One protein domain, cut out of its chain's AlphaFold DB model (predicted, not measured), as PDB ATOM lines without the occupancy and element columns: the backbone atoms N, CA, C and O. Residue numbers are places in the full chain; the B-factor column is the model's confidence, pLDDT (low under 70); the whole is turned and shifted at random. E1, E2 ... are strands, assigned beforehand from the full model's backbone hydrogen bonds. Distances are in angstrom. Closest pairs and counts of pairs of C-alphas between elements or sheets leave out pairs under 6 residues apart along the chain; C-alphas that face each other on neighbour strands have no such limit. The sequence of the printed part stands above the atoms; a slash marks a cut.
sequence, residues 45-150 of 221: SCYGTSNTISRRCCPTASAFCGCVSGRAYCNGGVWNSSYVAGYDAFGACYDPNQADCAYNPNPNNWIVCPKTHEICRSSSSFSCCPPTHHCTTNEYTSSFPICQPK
ATOM      1  N   SER A  45      -6.982 -19.862  84.101       83.94
ATOM      2  CA  SER A  45      -7.131 -19.744  82.654       83.94
ATOM      3  C   SER A  45      -5.950 -18.990  82.066       83.94
ATOM      4  O   SER A  45      -5.401 -18.070  82.681       83.94
ATOM      5  N   CYS A  46      -5.552 -19.378  80.856       79.44
ATOM      6  CA  CYS A  46      -4.489 -18.689  80.143       79.44
ATOM      7  C   CYS A  46      -4.989 -17.384  79.516       79.44
ATOM      8  O   CYS A  46      -5.809 -17.405  78.593       79.44
ATOM      9  N   TYR A  47      -4.407 -16.266  79.936       78.25
ATOM     10  CA  TYR A  47      -4.631 -14.941  79.379       78.25
ATOM     11  C   TYR A  47      -3.426 -14.461  78.561       78.25
ATOM     12  O   TYR A  47      -2.271 -14.707  78.906       78.25
ATOM     13  N   GLY A  48      -3.710 -13.762  77.459       64.69
ATOM     14  CA  GLY A  48      -2.727 -13.344  76.455       64.69
ATOM     15  C   GLY A  48      -2.928 -14.062  75.114       64.69
ATOM     16  O   GLY A  48      -2.977 -15.293  75.040       64.69
ATOM     17  N   THR A  49      -3.082 -13.300  74.032       59.22
ATOM     18  CA  THR A  49      -3.223 -13.830  72.664       59.22
ATOM     19  C   THR A  49      -1.952 -14.561  72.196       59.22
ATOM     20  O   THR A  49      -0.902 -14.491  72.827       59.22
ATOM     21  N   SER A  50      -2.021 -15.293  71.077       54.91
ATOM     22  CA  SER A  50      -0.843 -15.948  70.465       54.91
ATOM     23  C   SER A  50       0.277 -14.965  70.101       54.91
ATOM     24  O   SER A  50       1.420 -15.367  69.920       54.91
ATOM     25  N   ASN A  51      -0.068 -13.680  70.030       53.66
ATOM     26  CA  ASN A  51       0.834 -12.565  69.865       53.66
ATOM     27  C   ASN A  51       0.803 -11.722  71.157       53.66
ATOM     28  O   ASN A  51       0.409 -10.562  71.089       53.66
ATOM     29  N   THR A  52       1.210 -12.245  72.327       54.50
ATOM     30  CA  THR A  52       1.515 -11.440  73.542       54.50
ATOM     31  C   THR A  52       2.917 -11.691  74.093       54.50
ATOM     32  O   THR A  52       3.476 -12.758  73.880       54.50
ATOM     33  N   ILE A  53       3.539 -10.648  74.677       57.59
ATOM     34  CA  ILE A  53       4.950 -10.685  75.116       57.59
ATOM     35  C   ILE A  53       5.056 -11.523  76.390       57.59
ATOM     36  O   ILE A  53       6.026 -12.248  76.559       57.59
ATOM     37  N   SER A  54       4.017 -11.495  77.232       64.56
ATOM     38  CA  SER A  54       3.802 -12.505  78.262       64.56
ATOM     39  C   SER A  54       2.384 -13.071  78.157       64.56
ATOM     40  O   SER A  54       1.438 -12.394  77.735       64.56
ATOM     41  N   ARG A  55       2.255 -14.364  78.446       73.12
ATOM     42  CA  ARG A  55       0.982 -15.092  78.535       73.12
ATOM     43  C   ARG A  55       0.907 -15.594  79.958       73.12
ATOM     44  O   ARG A  55       1.887 -16.157  80.411       73.12
ATOM     45  N   ARG A  56      -0.191 -15.411  80.677       78.94
ATOM     46  CA  ARG A  56      -0.233 -15.725  82.110       78.94
ATOM     47  C   ARG A  56      -1.409 -16.597  82.466       78.94
ATOM     48  O   ARG A  56      -2.514 -16.381  81.981       78.94
ATOM     49  N   CYS A  57      -1.170 -17.534  83.369       82.19
ATOM     50  CA  CYS A  57      -2.234 -18.292  84.000       82.19
ATOM     51  C   CYS A  57      -2.774 -17.479  85.180       82.19
ATOM     52  O   CYS A  57      -2.102 -17.353  86.210       82.19
ATOM     53  N   CYS A  58      -3.959 -16.895  85.009       85.56
ATOM     54  CA  CYS A  58      -4.645 -16.156  86.064       85.56
ATOM     55  C   CYS A  58      -5.762 -17.027  86.653       85.56
ATOM     56  O   CYS A  58      -6.484 -17.654  85.871       85.56
ATOM     57  N   PRO A  59      -5.931 -17.085  87.989       88.19
ATOM     58  CA  PRO A  59      -7.013 -17.844  88.624       88.19
ATOM     59  C   PRO A  59      -8.383 -17.599  87.978       88.19
ATOM     60  O   PRO A  59      -8.658 -16.480  87.543       88.19
ATOM     61  N   THR A  60      -9.271 -18.595  87.943       84.62
ATOM     62  CA  THR A  60     -10.542 -18.525  87.186       84.62
ATOM     63  C   THR A  60     -11.456 -17.359  87.597       84.62
ATOM     64  O   THR A  60     -12.219 -16.853  86.781       84.62
ATOM     65  N   ALA A  61     -11.365 -16.889  88.845       87.88
ATOM     66  CA  ALA A  61     -12.124 -15.733  89.341       87.88
ATOM     67  C   ALA A  61     -11.444 -14.370  89.092       87.88
ATOM     68  O   ALA A  61     -11.961 -13.334  89.506       87.88
ATOM     69  N   SER A  62     -10.273 -14.362  88.455       88.69
ATOM     70  CA  SER A  62      -9.482 -13.164  88.175       88.69
ATOM     71  C   SER A  62      -9.494 -12.819  86.686       88.69
ATOM     72  O   SER A  62      -9.823 -13.643  85.833       88.69
ATOM     73  N   ALA A  63      -9.118 -11.585  86.378       88.12
ATOM     74  CA  ALA A  63      -8.955 -11.077  85.025       88.12
ATOM     75  C   ALA A  63      -7.483 -10.730  84.760       88.12
ATOM     76  O   ALA A  63      -6.673 -10.668  85.681       88.12
ATOM     77  N   PHE A  64      -7.131 -10.478  83.501       86.94
ATOM     78  CA  PHE A  64      -5.790 -10.051  83.098       86.94
ATOM     79  C   PHE A  64      -5.821  -8.642  82.510       86.94
ATOM     80  O   PHE A  64      -6.698  -8.313  81.709       86.94
ATOM     81  N   CYS A  65      -4.853  -7.818  82.900       88.19
ATOM     82  CA  CYS A  65      -4.613  -6.499  82.333       88.19
ATOM     83  C   CYS A  65      -3.160  -6.417  81.899       88.19
ATOM     84  O   CYS A  65      -2.266  -6.727  82.680       88.19
ATOM     85  N   GLY A  66      -2.909  -6.009  80.668       84.12
ATOM     86  CA  GLY A  66      -1.561  -6.013  80.138       84.12
ATOM     87  C   GLY A  66      -1.528  -5.658  78.670       84.12
ATOM     88  O   GLY A  66      -2.560  -5.558  78.005       84.12
ATOM     89  N   CYS A  67      -0.319  -5.481  78.167       79.31
ATOM     90  CA  CYS A  67      -0.078  -5.298  76.754       79.31
ATOM     91  C   CYS A  67      -0.328  -6.573  75.961       79.31
ATOM     92  O   CYS A  67      -0.189  -7.700  76.443       79.31
ATOM     93  N   VAL A  68      -0.570  -6.369  74.672       69.06
ATOM     94  CA  VAL A  68      -0.459  -7.422  73.664       69.06
ATOM     95  C   VAL A  68       0.862  -7.268  72.888       69.06
ATOM     96  O   VAL A  68       1.476  -6.201  72.915       69.06
ATOM     97  N   SER A  69       1.366  -8.329  72.250       61.88
ATOM     98  CA  SER A  69       2.633  -8.313  71.491       61.88
ATOM     99  C   SER A  69       2.459  -7.778  70.083       61.88
ATOM    100  O   SER A  69       1.386  -7.340  69.672       61.88
ATOM    101  N   GLY A  70       3.584  -7.759  69.365       59.72
ATOM    102  CA  GLY A  70       3.734  -7.106  68.075       59.72
ATOM    103  C   GLY A  70       4.073  -5.624  68.203       59.72
ATOM    104  O   GLY A  70       4.039  -4.912  67.205       59.72
ATOM    105  N   ARG A  71       4.397  -5.139  69.410       60.94
ATOM    106  CA  ARG A  71       4.798  -3.749  69.661       60.94
ATOM    107  C   ARG A  71       6.109  -3.704  70.437       60.94
ATOM    108  O   ARG A  71       6.299  -4.456  71.385       60.94
ATOM    109  N   ALA A  72       7.007  -2.818  70.009       59.72
ATOM    110  CA  ALA A  72       8.359  -2.682  70.555       59.72
ATOM    111  C   ALA A  72       8.401  -2.078  71.972       59.72
ATOM    112  O   ALA A  72       9.438  -2.117  72.624       59.72
ATOM    113  N   TYR A  73       7.288  -1.511  72.439       75.19
ATOM    114  CA  TYR A  73       7.178  -0.834  73.724       75.19
ATOM    115  C   TYR A  73       5.920  -1.294  74.446       75.19
ATOM    116  O   TYR A  73       4.903  -1.557  73.802       75.19
ATOM    117  N   CYS A  74       6.001  -1.406  75.764       78.88
ATOM    118  CA  CYS A  74       4.877  -1.673  76.641       78.88
ATOM    119  C   CYS A  74       5.153  -1.002  77.985       78.88
ATOM    120  O   CYS A  74       6.238  -1.177  78.546       78.88
ATOM    121  N   ASN A  75       4.190  -0.230  78.479       82.88
ATOM    122  CA  ASN A  75       4.317   0.474  79.745       82.88
ATOM    123  C   ASN A  75       3.025   0.363  80.540       82.88
ATOM    124  O   ASN A  75       1.934   0.629  80.041       82.88
ATOM    125  N   GLY A  76       3.135  -0.018  81.797       83.62
ATOM    126  CA  GLY A  76       1.976  -0.091  82.652       83.62
ATOM    127  C   GLY A  76       2.312  -0.598  84.029       83.62
ATOM    128  O   GLY A  76       3.474  -0.810  84.377       83.62
ATOM    129  N   GLY A  77       1.271  -0.766  84.829       86.62
ATOM    130  CA  GLY A  77       1.438  -1.252  86.180       86.62
ATOM    131  C   GLY A  77       0.128  -1.400  86.922       86.62
ATOM    132  O   GLY A  77      -0.967  -1.227  86.384       86.62
ATOM    133  N   VAL A  78       0.260  -1.716  88.201       87.75
ATOM    134  CA  VAL A  78      -0.868  -1.834  89.115       87.75
ATOM    135  C   VAL A  78      -0.709  -0.813  90.230       87.75
ATOM    136  O   VAL A  78       0.392  -0.625  90.757       87.75
ATOM    137  N   TRP A  79      -1.803  -0.139  90.582       85.69
ATOM    138  CA  TRP A  79      -1.816   0.867  91.638       85.69
ATOM    139  C   TRP A  79      -1.177   0.372  92.935       85.69
ATOM    140  O   TRP A  79      -1.535  -0.689  93.447       85.69
ATOM    141  N   ASN A  80      -0.279   1.189  93.493       77.25
ATOM    142  CA  ASN A  80       0.386   0.946  94.775       77.25
ATOM    143  C   ASN A  80       1.056  -0.440  94.881       77.25
ATOM    144  O   ASN A  80       1.219  -0.979  95.977       77.25
ATOM    145  N   SER A  81       1.440  -1.023  93.745       68.88
ATOM    146  CA  SER A  81       2.279  -2.209  93.706       68.88
ATOM    147  C   SER A  81       3.734  -1.774  93.632       68.88
ATOM    148  O   SER A  81       4.118  -0.996  92.759       68.88
ATOM    149  N   SER A  82       4.570  -2.301  94.522       55.94
ATOM    150  CA  SER A  82       6.008  -2.322  94.264       55.94
ATOM    151  C   SER A  82       6.275  -3.194  93.031       55.94
ATOM    152  O   SER A  82       5.500  -4.108  92.738       55.94
ATOM    153  N   TYR A  83       7.353  -2.920  92.295       47.34
ATOM    154  CA  TYR A  83       7.813  -3.823  91.240       47.34
ATOM    155  C   TYR A  83       8.254  -5.139  91.896       47.34
ATOM    156  O   TYR A  83       9.234  -5.159  92.642       47.34
ATOM    157  N   VAL A  84       7.509  -6.222  91.678       43.12
ATOM    158  CA  VAL A  84       7.820  -7.558  92.205       43.12
ATOM    159  C   VAL A  84       8.050  -8.490  91.014       43.12
ATOM    160  O   VAL A  84       7.384  -8.371  89.994       43.12
ATOM    161  N   ALA A  85       9.006  -9.418  91.090       35.81
ATOM    162  CA  ALA A  85       9.227 -10.386  90.013       35.81
ATOM    163  C   ALA A  85       7.950 -11.219  89.761       35.81
ATOM    164  O   ALA A  85       7.332 -11.700  90.707       35.81
ATOM    165  N   GLY A  86       7.531 -11.354  88.497       43.97
ATOM    166  CA  GLY A  86       6.187 -11.837  88.138       43.97
ATOM    167  C   GLY A  86       5.160 -10.712  87.938       43.97
ATOM    168  O   GLY A  86       4.037 -10.985  87.545       43.97
ATOM    169  N   TYR A  87       5.553  -9.457  88.124       52.00
ATOM    170  CA  TYR A  87       4.836  -8.246  87.746       52.00
ATOM    171  C   TYR A  87       5.781  -7.547  86.779       52.00
ATOM    172  O   TYR A  87       6.748  -6.913  87.191       52.00
ATOM    173  N   ASP A  88       5.612  -7.794  85.488       57.91
ATOM    174  CA  ASP A  88       6.494  -7.208  84.486       57.91
ATOM    175  C   ASP A  88       5.814  -6.016  83.821       57.91
ATOM    176  O   ASP A  88       4.625  -5.752  84.015       57.91
ATOM    177  N   ALA A  89       6.580  -5.292  83.007       60.81
ATOM    178  CA  ALA A  89       6.054  -4.207  82.191       60.81
ATOM    179  C   ALA A  89       4.871  -4.647  81.302       60.81
ATOM    180  O   ALA A  89       4.158  -3.779  80.812       60.81
ATOM    181  N   PHE A  90       4.639  -5.956  81.110       73.81
ATOM    182  CA  PHE A  90       3.744  -6.525  80.107       73.81
ATOM    183  C   PHE A  90       2.348  -6.901  80.607       73.81
ATOM    184  O   PHE A  90       1.439  -6.938  79.780       73.81
ATOM    185  N   GLY A  91       2.128  -7.142  81.903       81.19
ATOM    186  CA  GLY A  91       0.776  -7.369  82.433       81.19
ATOM    187  C   GLY A  91       0.698  -8.011  83.818       81.19
ATOM    188  O   GLY A  91       1.684  -8.531  84.338       81.19
ATOM    189  N   ALA A  92      -0.505  -8.023  84.396       85.06
ATOM    190  CA  ALA A  92      -0.823  -8.613  85.694       85.06
ATOM    191  C   ALA A  92      -2.242  -9.211  85.741       85.06
ATOM    192  O   ALA A  92      -3.164  -8.737  85.071       85.06
ATOM    193  N   CYS A  93      -2.420 -10.234  86.579       87.12
ATOM    194  CA  CYS A  93      -3.739 -10.736  86.952       87.12
ATOM    195  C   CYS A  93      -4.333  -9.858  88.071       87.12
ATOM    196  O   CYS A  93      -3.610  -9.407  88.962       87.12
ATOM    197  N   TYR A  94      -5.638  -9.606  88.056       89.38
ATOM    198  CA  TYR A  94      -6.310  -8.752  89.039       89.38
ATOM    199  C   TYR A  94      -7.708  -9.264  89.389       89.38
ATOM    200  O   TYR A  94      -8.315 -10.003  88.613       89.38
ATOM    201  N   ASP A  95      -8.224  -8.873  90.555       91.44
ATOM    202  CA  ASP A  95      -9.602  -9.176  90.962       91.44
ATOM    203  C   ASP A  95     -10.577  -8.169  90.314       91.44
ATOM    204  O   ASP A  95     -10.582  -6.992  90.700       91.44
ATOM    205  N   PRO A  96     -11.426  -8.595  89.356       92.50
ATOM    206  CA  PRO A  96     -12.350  -7.702  88.656       92.50
ATOM    207  C   PRO A  96     -13.470  -7.152  89.549       92.50
ATOM    208  O   PRO A  96     -14.150  -6.196  89.166       92.50
ATOM    209  N   ASN A  97     -13.674  -7.712  90.746       93.75
ATOM    210  CA  ASN A  97     -14.626  -7.176  91.718       93.75
ATOM    211  C   ASN A  97     -14.053  -5.979  92.485       93.75
ATOM    212  O   ASN A  97     -14.816  -5.155  92.986       93.75
ATOM    213  N   GLN A  98     -12.726  -5.854  92.561       91.75
ATOM    214  CA  GLN A  98     -12.048  -4.823  93.355       91.75
ATOM    215  C   GLN A  98     -11.330  -3.771  92.510       91.75
ATOM    216  O   GLN A  98     -11.071  -2.667  92.997       91.75
ATOM    217  N   ALA A  99     -11.028  -4.084  91.251       94.00
ATOM    218  CA  ALA A  99     -10.298  -3.202  90.358       94.00
ATOM    219  C   ALA A  99     -10.850  -3.205  88.931       94.00
ATOM    220  O   ALA A  99     -11.547  -4.125  88.510       94.00
ATOM    221  N   ASP A 100     -10.496  -2.151  88.206       95.06
ATOM    222  CA  ASP A 100     -10.734  -1.978  86.784       95.06
ATOM    223  C   ASP A 100      -9.394  -1.904  86.045       95.06
ATOM    224  O   ASP A 100      -8.396  -1.381  86.552       95.06
ATOM    225  N   CYS A 101      -9.385  -2.419  84.819       92.94
ATOM    226  CA  CYS A 101      -8.256  -2.343  83.903       92.94
ATOM    227  C   CYS A 101      -8.524  -1.297  82.824       92.94
ATOM    228  O   CYS A 101      -9.603  -1.265  82.228       92.94
ATOM    229  N   ALA A 102      -7.511  -0.499  82.500       92.94
ATOM    230  CA  ALA A 102      -7.468   0.253  81.258       92.94
ATOM    231  C   ALA A 102      -6.263  -0.153  80.432       92.94
ATOM    232  O   ALA A 102      -5.163  -0.334  80.939       92.94
ATOM    233  N   TYR A 103      -6.488  -0.229  79.130       89.81
ATOM    234  CA  TYR A 103      -5.478  -0.532  78.139       89.81
ATOM    235  C   TYR A 103      -5.684   0.377  76.929       89.81
ATOM    236  O   TYR A 103      -6.820   0.671  76.546       89.81
ATOM    237  N   ASN A 104      -4.584   0.825  76.334       87.62
ATOM    238  CA  ASN A 104      -4.570   1.501  75.051       87.62
ATOM    239  C   ASN A 104      -3.481   0.890  74.161       87.62
ATOM    240  O   ASN A 104      -2.297   0.989  74.493       87.62
ATOM    241  N   PRO A 105      -3.851   0.314  73.003       82.81
ATOM    242  CA  PRO A 105      -2.900  -0.317  72.097       82.81
ATOM    243  C   PRO A 105      -1.906   0.658  71.462       82.81
ATOM    244  O   PRO A 105      -0.862   0.218  70.997       82.81
ATOM    245  N   ASN A 106      -2.181   1.962  71.433       82.75
ATOM    246  CA  ASN A 106      -1.307   2.982  70.865       82.75
ATOM    247  C   ASN A 106      -1.152   4.150  71.860       82.75
ATOM    248  O   ASN A 106      -1.993   5.050  71.851       82.75
ATOM    249  N   PRO A 107      -0.135   4.129  72.747       79.81
ATOM    250  CA  PRO A 107       1.217   3.582  72.529       79.81
ATOM    251  C   PRO A 107       1.534   2.231  73.213       79.81
ATOM    252  O   PRO A 107       2.708   1.931  73.409       79.81
ATOM    253  N   ASN A 108       0.533   1.406  73.541       84.06
ATOM    254  CA  ASN A 108       0.674   0.153  74.312       84.06
ATOM    255  C   ASN A 108       0.853   0.407  75.820       84.06
ATOM    256  O   ASN A 108       1.785  -0.090  76.454       84.06
ATOM    257  N   ASN A 109      -0.062   1.207  76.373       87.06
ATOM    258  CA  ASN A 109      -0.121   1.516  77.797       87.06
ATOM    259  C   ASN A 109      -1.221   0.719  78.490       87.06
ATOM    260  O   ASN A 109      -2.300   0.542  77.924       87.06
ATOM    261  N   TRP A 110      -0.996   0.299  79.731       90.50
ATOM    262  CA  TRP A 110      -2.029  -0.326  80.555       90.50
ATOM    263  C   TRP A 110      -1.932   0.087  82.024       90.50
ATOM    264  O   TRP A 110      -0.881   0.503  82.500       90.50
ATOM    265  N   ILE A 111      -3.036  -0.017  82.760       91.50
ATOM    266  CA  ILE A 111      -3.042   0.140  84.213       91.50
ATOM    267  C   ILE A 111      -4.188  -0.637  84.852       91.50
ATOM    268  O   ILE A 111      -5.272  -0.735  84.277       91.50
ATOM    269  N   VAL A 112      -3.961  -1.138  86.064       92.88
ATOM    270  CA  VAL A 112      -5.016  -1.638  86.954       92.88
ATOM    271  C   VAL A 112      -5.187  -0.677  88.124       92.88
ATOM    272  O   VAL A 112      -4.238  -0.421  88.874       92.88
ATOM    273  N   CYS A 113      -6.408  -0.184  88.299       93.56
ATOM    274  CA  CYS A 113      -6.786   0.741  89.361       93.56
ATOM    275  C   CYS A 113      -7.877   0.126  90.242       93.56
ATOM    276  O   CYS A 113      -8.767  -0.531  89.710       93.56
ATOM    277  N   PRO A 114      -7.876   0.342  91.571       94.25
ATOM    278  CA  PRO A 114      -9.025  -0.008  92.398       94.25
ATOM    279  C   PRO A 114     -10.295   0.657  91.861       94.25
ATOM    280  O   PRO A 114     -10.224   1.800  91.417       94.25
ATOM    281  N   LYS A 115     -11.464   0.026  92.010       93.44
ATOM    282  CA  LYS A 115     -12.758   0.624  91.604       93.44
ATOM    283  C   LYS A 115     -13.071   1.955  92.300       93.44
ATOM    284  O   LYS A 115     -13.919   2.718  91.857       93.44
ATOM    285  N   THR A 116     -12.407   2.234  93.421       92.62
ATOM    286  CA  THR A 116     -12.519   3.506  94.150       92.62
ATOM    287  C   THR A 116     -11.682   4.633  93.535       92.62
ATOM    288  O   THR A 116     -11.841   5.786  93.932       92.62
ATOM    289  N   HIS A 117     -10.778   4.311  92.611       93.69
ATOM    290  CA  HIS A 117      -9.889   5.250  91.936       93.69
ATOM    291  C   HIS A 117     -10.383   5.520  90.517       93.69
ATOM    292  O   HIS A 117     -10.946   4.651  89.857       93.69
ATOM    293  N   GLU A 118     -10.133   6.729  90.031       94.56
ATOM    294  CA  GLU A 118     -10.425   7.091  88.649       94.56
ATOM    295  C   GLU A 118      -9.211   6.783  87.768       94.56
ATOM    296  O   GLU A 118      -8.081   7.139  88.104       94.56
ATOM    297  N   ILE A 119      -9.424   6.120  86.632       95.44
ATOM    298  CA  ILE A 119      -8.349   5.848  85.675       95.44
ATOM    299  C   ILE A 119      -8.003   7.137  84.932       95.44
ATOM    300  O   ILE A 119      -8.834   7.673  84.200       95.44
ATOM    301  N   CYS A 120      -6.753   7.582  85.048       94.94
ATOM    302  CA  CYS A 120      -6.255   8.776  84.386       94.94
ATOM    303  C   CYS A 120      -5.295   8.446  83.252       94.94
ATOM    304  O   CYS A 120      -4.266   7.792  83.447       94.94
ATOM    305  N   ARG A 121      -5.643   8.906  82.050       94.00
ATOM    306  CA  ARG A 121      -4.945   8.549  80.815       94.00
ATOM    307  C   ARG A 121      -4.098   9.712  80.303       94.00
ATOM    308  O   ARG A 121      -4.449  10.878  80.482       94.00
ATOM    309  N   SER A 122      -3.005   9.379  79.628       90.44
ATOM    310  CA  SER A 122      -2.172  10.304  78.860       90.44
ATOM    311  C   SER A 122      -1.635   9.611  77.609       90.44
ATOM    312  O   SER A 122      -1.792   8.397  77.443       90.44
ATOM    313  N   SER A 123      -0.989  10.370  76.725       88.25
ATOM    314  CA  SER A 123      -0.381   9.817  75.514       88.25
ATOM    315  C   SER A 123       0.843   8.936  75.780       88.25
ATOM    316  O   SER A 123       1.255   8.226  74.873       88.25
ATOM    317  N   SER A 124       1.444   8.973  76.980       85.06
ATOM    318  CA  SER A 124       2.700   8.255  77.285       85.06
ATOM    319  C   SER A 124       2.632   7.345  78.516       85.06
ATOM    320  O   SER A 124       3.429   6.414  78.611       85.06
ATOM    321  N   SER A 125       1.688   7.550  79.438       87.31
ATOM    322  CA  SER A 125       1.502   6.686  80.611       87.31
ATOM    323  C   SER A 125       0.112   6.835  81.229       87.31
ATOM    324  O   SER A 125      -0.583   7.825  81.012       87.31
ATOM    325  N   PHE A 126      -0.308   5.844  82.016       91.56
ATOM    326  CA  PHE A 126      -1.562   5.877  82.774       91.56
ATOM    327  C   PHE A 126      -1.287   5.975  84.279       91.56
ATOM    328  O   PHE A 126      -0.211   5.603  84.745       91.56
ATOM    329  N   SER A 127      -2.254   6.484  85.041       92.62
ATOM    330  CA  SER A 127      -2.215   6.566  86.507       92.62
ATOM    331  C   SER A 127      -3.609   6.332  87.097       92.62
ATOM    332  O   SER A 127      -4.605   6.397  86.379       92.62
ATOM    333  N   CYS A 128      -3.691   6.064  88.398       94.31
ATOM    334  CA  CYS A 128      -4.959   5.993  89.116       94.31
ATOM    335  C   CYS A 128      -5.081   7.223  90.011       94.31
ATOM    336  O   CYS A 128      -4.290   7.407  90.934       94.31
ATOM    337  N   CYS A 129      -6.073   8.070  89.768       93.50
ATOM    338  CA  CYS A 129      -6.356   9.171  90.672       93.50
ATOM    339  C   CYS A 129      -7.035   8.635  91.935       93.50
ATOM    340  O   CYS A 129      -7.998   7.870  91.826       93.50
ATOM    341  N   PRO A 130      -6.563   9.018  93.137       92.06
ATOM    342  CA  PRO A 130      -7.212   8.621  94.380       92.06
ATOM    343  C   PRO A 130      -8.666   9.111  94.421       92.06
ATOM    344  O   PRO A 130      -9.010  10.053  93.710       92.06
ATOM    345  N   PRO A 131      -9.527   8.554  95.293       87.94
ATOM    346  CA  PRO A 131     -10.953   8.888  95.323       87.94
ATOM    347  C   PRO A 131     -11.242  10.388  95.485       87.94
ATOM    348  O   PRO A 131     -12.281  10.870  95.037       87.94
ATOM    349  N   THR A 132     -10.316  11.124  96.107       81.94
ATOM    350  CA  THR A 132     -10.366  12.573  96.338       81.94
ATOM    351  C   THR A 132      -9.908  13.414  95.146       81.94
ATOM    352  O   THR A 132      -9.916  14.634  95.257       81.94
ATOM    353  N   HIS A 133      -9.477  12.807  94.037       90.75
ATOM    354  CA  HIS A 133      -8.951  13.471  92.842       90.75
ATOM    355  C   HIS A 133      -9.665  12.984  91.577       90.75
ATOM    356  O   HIS A 133     -10.141  11.853  91.539       90.75
ATOM    357  N   HIS A 134      -9.741  13.841  90.564       92.38
ATOM    358  CA  HIS A 134     -10.235  13.521  89.230       92.38
ATOM    359  C   HIS A 134      -9.121  13.676  88.197       92.38
ATOM    360  O   HIS A 134      -8.137  14.386  88.435       92.38
ATOM    361  N   CYS A 135      -9.259  13.001  87.063       93.56
ATOM    362  CA  CYS A 135      -8.313  13.136  85.970       93.56
ATOM    363  C   CYS A 135      -8.643  14.366  85.118       93.56
ATOM    364  O   CYS A 135      -9.783  14.544  84.693       93.56
ATOM    365  N   THR A 136      -7.641  15.188  84.810       92.94
ATOM    366  CA  THR A 136      -7.808  16.353  83.913       92.94
ATOM    367  C   THR A 136      -7.152  16.191  82.554       92.94
ATOM    368  O   THR A 136      -7.200  17.085  81.710       92.94
ATOM    369  N   THR A 137      -6.555  15.030  82.313       91.38
ATOM    370  CA  THR A 137      -5.852  14.711  81.076       91.38
ATOM    371  C   THR A 137      -6.479  13.527  80.366       91.38
ATOM    372  O   THR A 137      -7.183  12.710  80.951       91.38
ATOM    373  N   ASN A 138      -6.192  13.412  79.080       89.75
ATOM    374  CA  ASN A 138      -6.482  12.220  78.304       89.75
ATOM    375  C   ASN A 138      -5.336  11.951  77.318       89.75
ATOM    376  O   ASN A 138      -4.328  12.661  77.295       89.75
ATOM    377  N   GLU A 139      -5.500  10.921  76.488       85.19
ATOM    378  CA  GLU A 139      -4.499  10.451  75.519       85.19
ATOM    379  C   GLU A 139      -4.135  11.480  74.437       85.19
ATOM    380  O   GLU A 139      -3.141  11.303  73.738       85.19
ATOM    381  N   TYR A 140      -4.906  12.562  74.314       84.31
ATOM    382  CA  TYR A 140      -4.739  13.597  73.296       84.31
ATOM    383  C   TYR A 140      -4.328  14.955  73.874       84.31
ATOM    384  O   TYR A 140      -3.822  15.795  73.133       84.31
ATOM    385  N   THR A 141      -4.541  15.194  75.173       86.56
ATOM    386  CA  THR A 141      -4.340  16.517  75.791       86.56
ATOM    387  C   THR A 141      -3.053  16.647  76.599       86.56
ATOM    388  O   THR A 141      -2.623  17.770  76.853       86.56
ATOM    389  N   SER A 142      -2.420  15.541  77.006       91.38
ATOM    390  CA  SER A 142      -1.182  15.577  77.795       91.38
ATOM    391  C   SER A 142      -0.302  14.351  77.572       91.38
ATOM    392  O   SER A 142      -0.789  13.243  77.336       91.38
ATOM    393  N   SER A 143       1.009  14.538  77.730       89.00
ATOM    394  CA  SER A 143       1.992  13.450  77.743       89.00
ATOM    395  C   SER A 143       2.054  12.708  79.076       89.00
ATOM    396  O   SER A 143       2.514  11.574  79.124       89.00
ATOM    397  N   PHE A 144       1.544  13.280  80.164       89.56
ATOM    398  CA  PHE A 144       1.546  12.661  81.494       89.56
ATOM    399  C   PHE A 144       0.172  12.790  82.163       89.56
ATOM    400  O   PHE A 144      -0.511  13.797  81.952       89.56
ATOM    401  N   PRO A 145      -0.261  11.781  82.938       90.69
ATOM    402  CA  PRO A 145      -1.552  11.815  83.607       90.69
ATOM    403  C   PRO A 145      -1.525  12.828  84.756       90.69
ATOM    404  O   PRO A 145      -0.597  12.819  85.567       90.69
ATOM    405  N   ILE A 146      -2.539  13.693  84.841       91.25
ATOM    406  CA  ILE A 146      -2.665  14.689  85.913       91.25
ATOM    407  C   ILE A 146      -3.930  14.405  86.715       91.25
ATOM    408  O   ILE A 146      -5.046  14.472  86.201       91.25
ATOM    409  N   CYS A 147      -3.731  14.127  88.001       91.94
ATOM    410  CA  CYS A 147      -4.799  14.011  88.980       91.94
ATOM    411  C   CYS A 147      -4.919  15.324  89.744       91.94
ATOM    412  O   CYS A 147      -3.975  15.727  90.425       91.94
ATOM    413  N   GLN A 148      -6.075  15.974  89.666       87.50
ATOM    414  CA  GLN A 148      -6.367  17.177  90.440       87.50
ATOM    415  C   GLN A 148      -7.363  16.856  91.551       87.50
ATOM    416  O   GLN A 148      -8.276  16.063  91.322       87.50
ATOM    417  N   PRO A 149      -7.227  17.430  92.759       85.69
ATOM    418  CA  PRO A 149      -8.199  17.194  93.814       85.69
ATOM    419  C   PRO A 149      -9.611  17.551  93.325       85.69
ATOM    420  O   PRO A 149      -9.825  18.636  92.795       85.69
ATOM    421  N   LYS A 150     -10.593  16.664  93.530       74.12
ATOM    422  CA  LYS A 150     -12.024  16.919  93.263       74.12
ATOM    423  C   LYS A 150     -12.527  18.156  94.013       74.12
ATOM    424  O   LYS A 150     -13.468  18.794  93.569       74.12
TER     425      LYS A 150
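AT A GLANCE: This is residues 45 to 150 of the 221 residues of an uncharacterized protein of Planoprotostelium fungivorum (UniProt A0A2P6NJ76). Five small ladders of strands are stacked face to face in a row, E1 with E2, E3 with E5, E4 with E7 and E6, E8 with E9, and E10 with E11, and the row makes the longest axis. The largest ladder, the sheet E4 E7 E6, is in the middle of the row, and residues 79 to 90 make a wide loop to one side. The printed part has 106 residues with eleven named strands, E1 to E11 in that order along the chain, and no named helix. The class is all strand, though only 43 residues are in named strands. The whole is compact, with a radius of gyration of the C-alphas of 13.6 A and spans of 39 by 30 by 20 A.

IN THESE COORDINATES: The largest sheet holds E4, residues 75 to 78, 11.0 A long, E6, residues 99 to 104, 17.0 A, and E7, residues 109 to 114, 17.2 A; C-alpha 109 is at (-0.121, 1.516, 77.797). The two antiparallel pairs E1 with E2 and E3 with E5 are made of E1, residues 45 to 47, E2, residues 56 to 59, E3, residues 63 to 66, and E5, residues 91 to 94; C-alpha 45 is at (-7.131, -19.744, 82.654). Toward the last are E8, residues 118 to 120, E9, residues 127 to 129, E10, residues 133 to 135, and E11, residues 147 to 149, with C-alpha 149 at (-8.199, 17.194, 93.814).

HOW THE PARTS SIT: The mixed sheet has the order E4, E7, E6. E4 and E7 are parallel, with N 110 and O 75 3.0 A apart. E7 and E6 are an antiparallel hairpin, with N 102 and O 111 at 2.9 A. This sheet and the antiparallel pair E3 and E5, with N 65 and O 92 at 2.9 A, form a sandwich, two sheets face to face, their best planes 16 degrees apart. The closest C-alphas of E3 and E6 are those of Cys 65 and Cys 101, 5.7 A. E1 and E2 are a hairpin, with N 47 and O 56 at 2.8 A; the closest C-alphas of E2 and E5 are those of Cys 58 and Cys 93, 5.6 A. The hairpin E8 and E9 has N 120 and O 127 at 2.8 A, and the closest C-alphas of E7 and E9 are those of Cys 113 and Cys 128, 5.6 A. The hairpin E10 and E11 has N 134 and O 148 at 2.8 A, and the closest C-alphas of E8 and E10 are those of Cys 120 and Cys 135, 5.1 A. E1 and E11 are apart.

THE WHOLE: The two C-alphas farthest apart are those of Ser 50 and Lys 150, 41.5 A. The printed part has no cut. The links E4 to E5 and E10 to E11 are long. Mean pLDDT of the printed part is 81.5; residues 48 to 54, 68 to 72 and 81 to 89 are under 70.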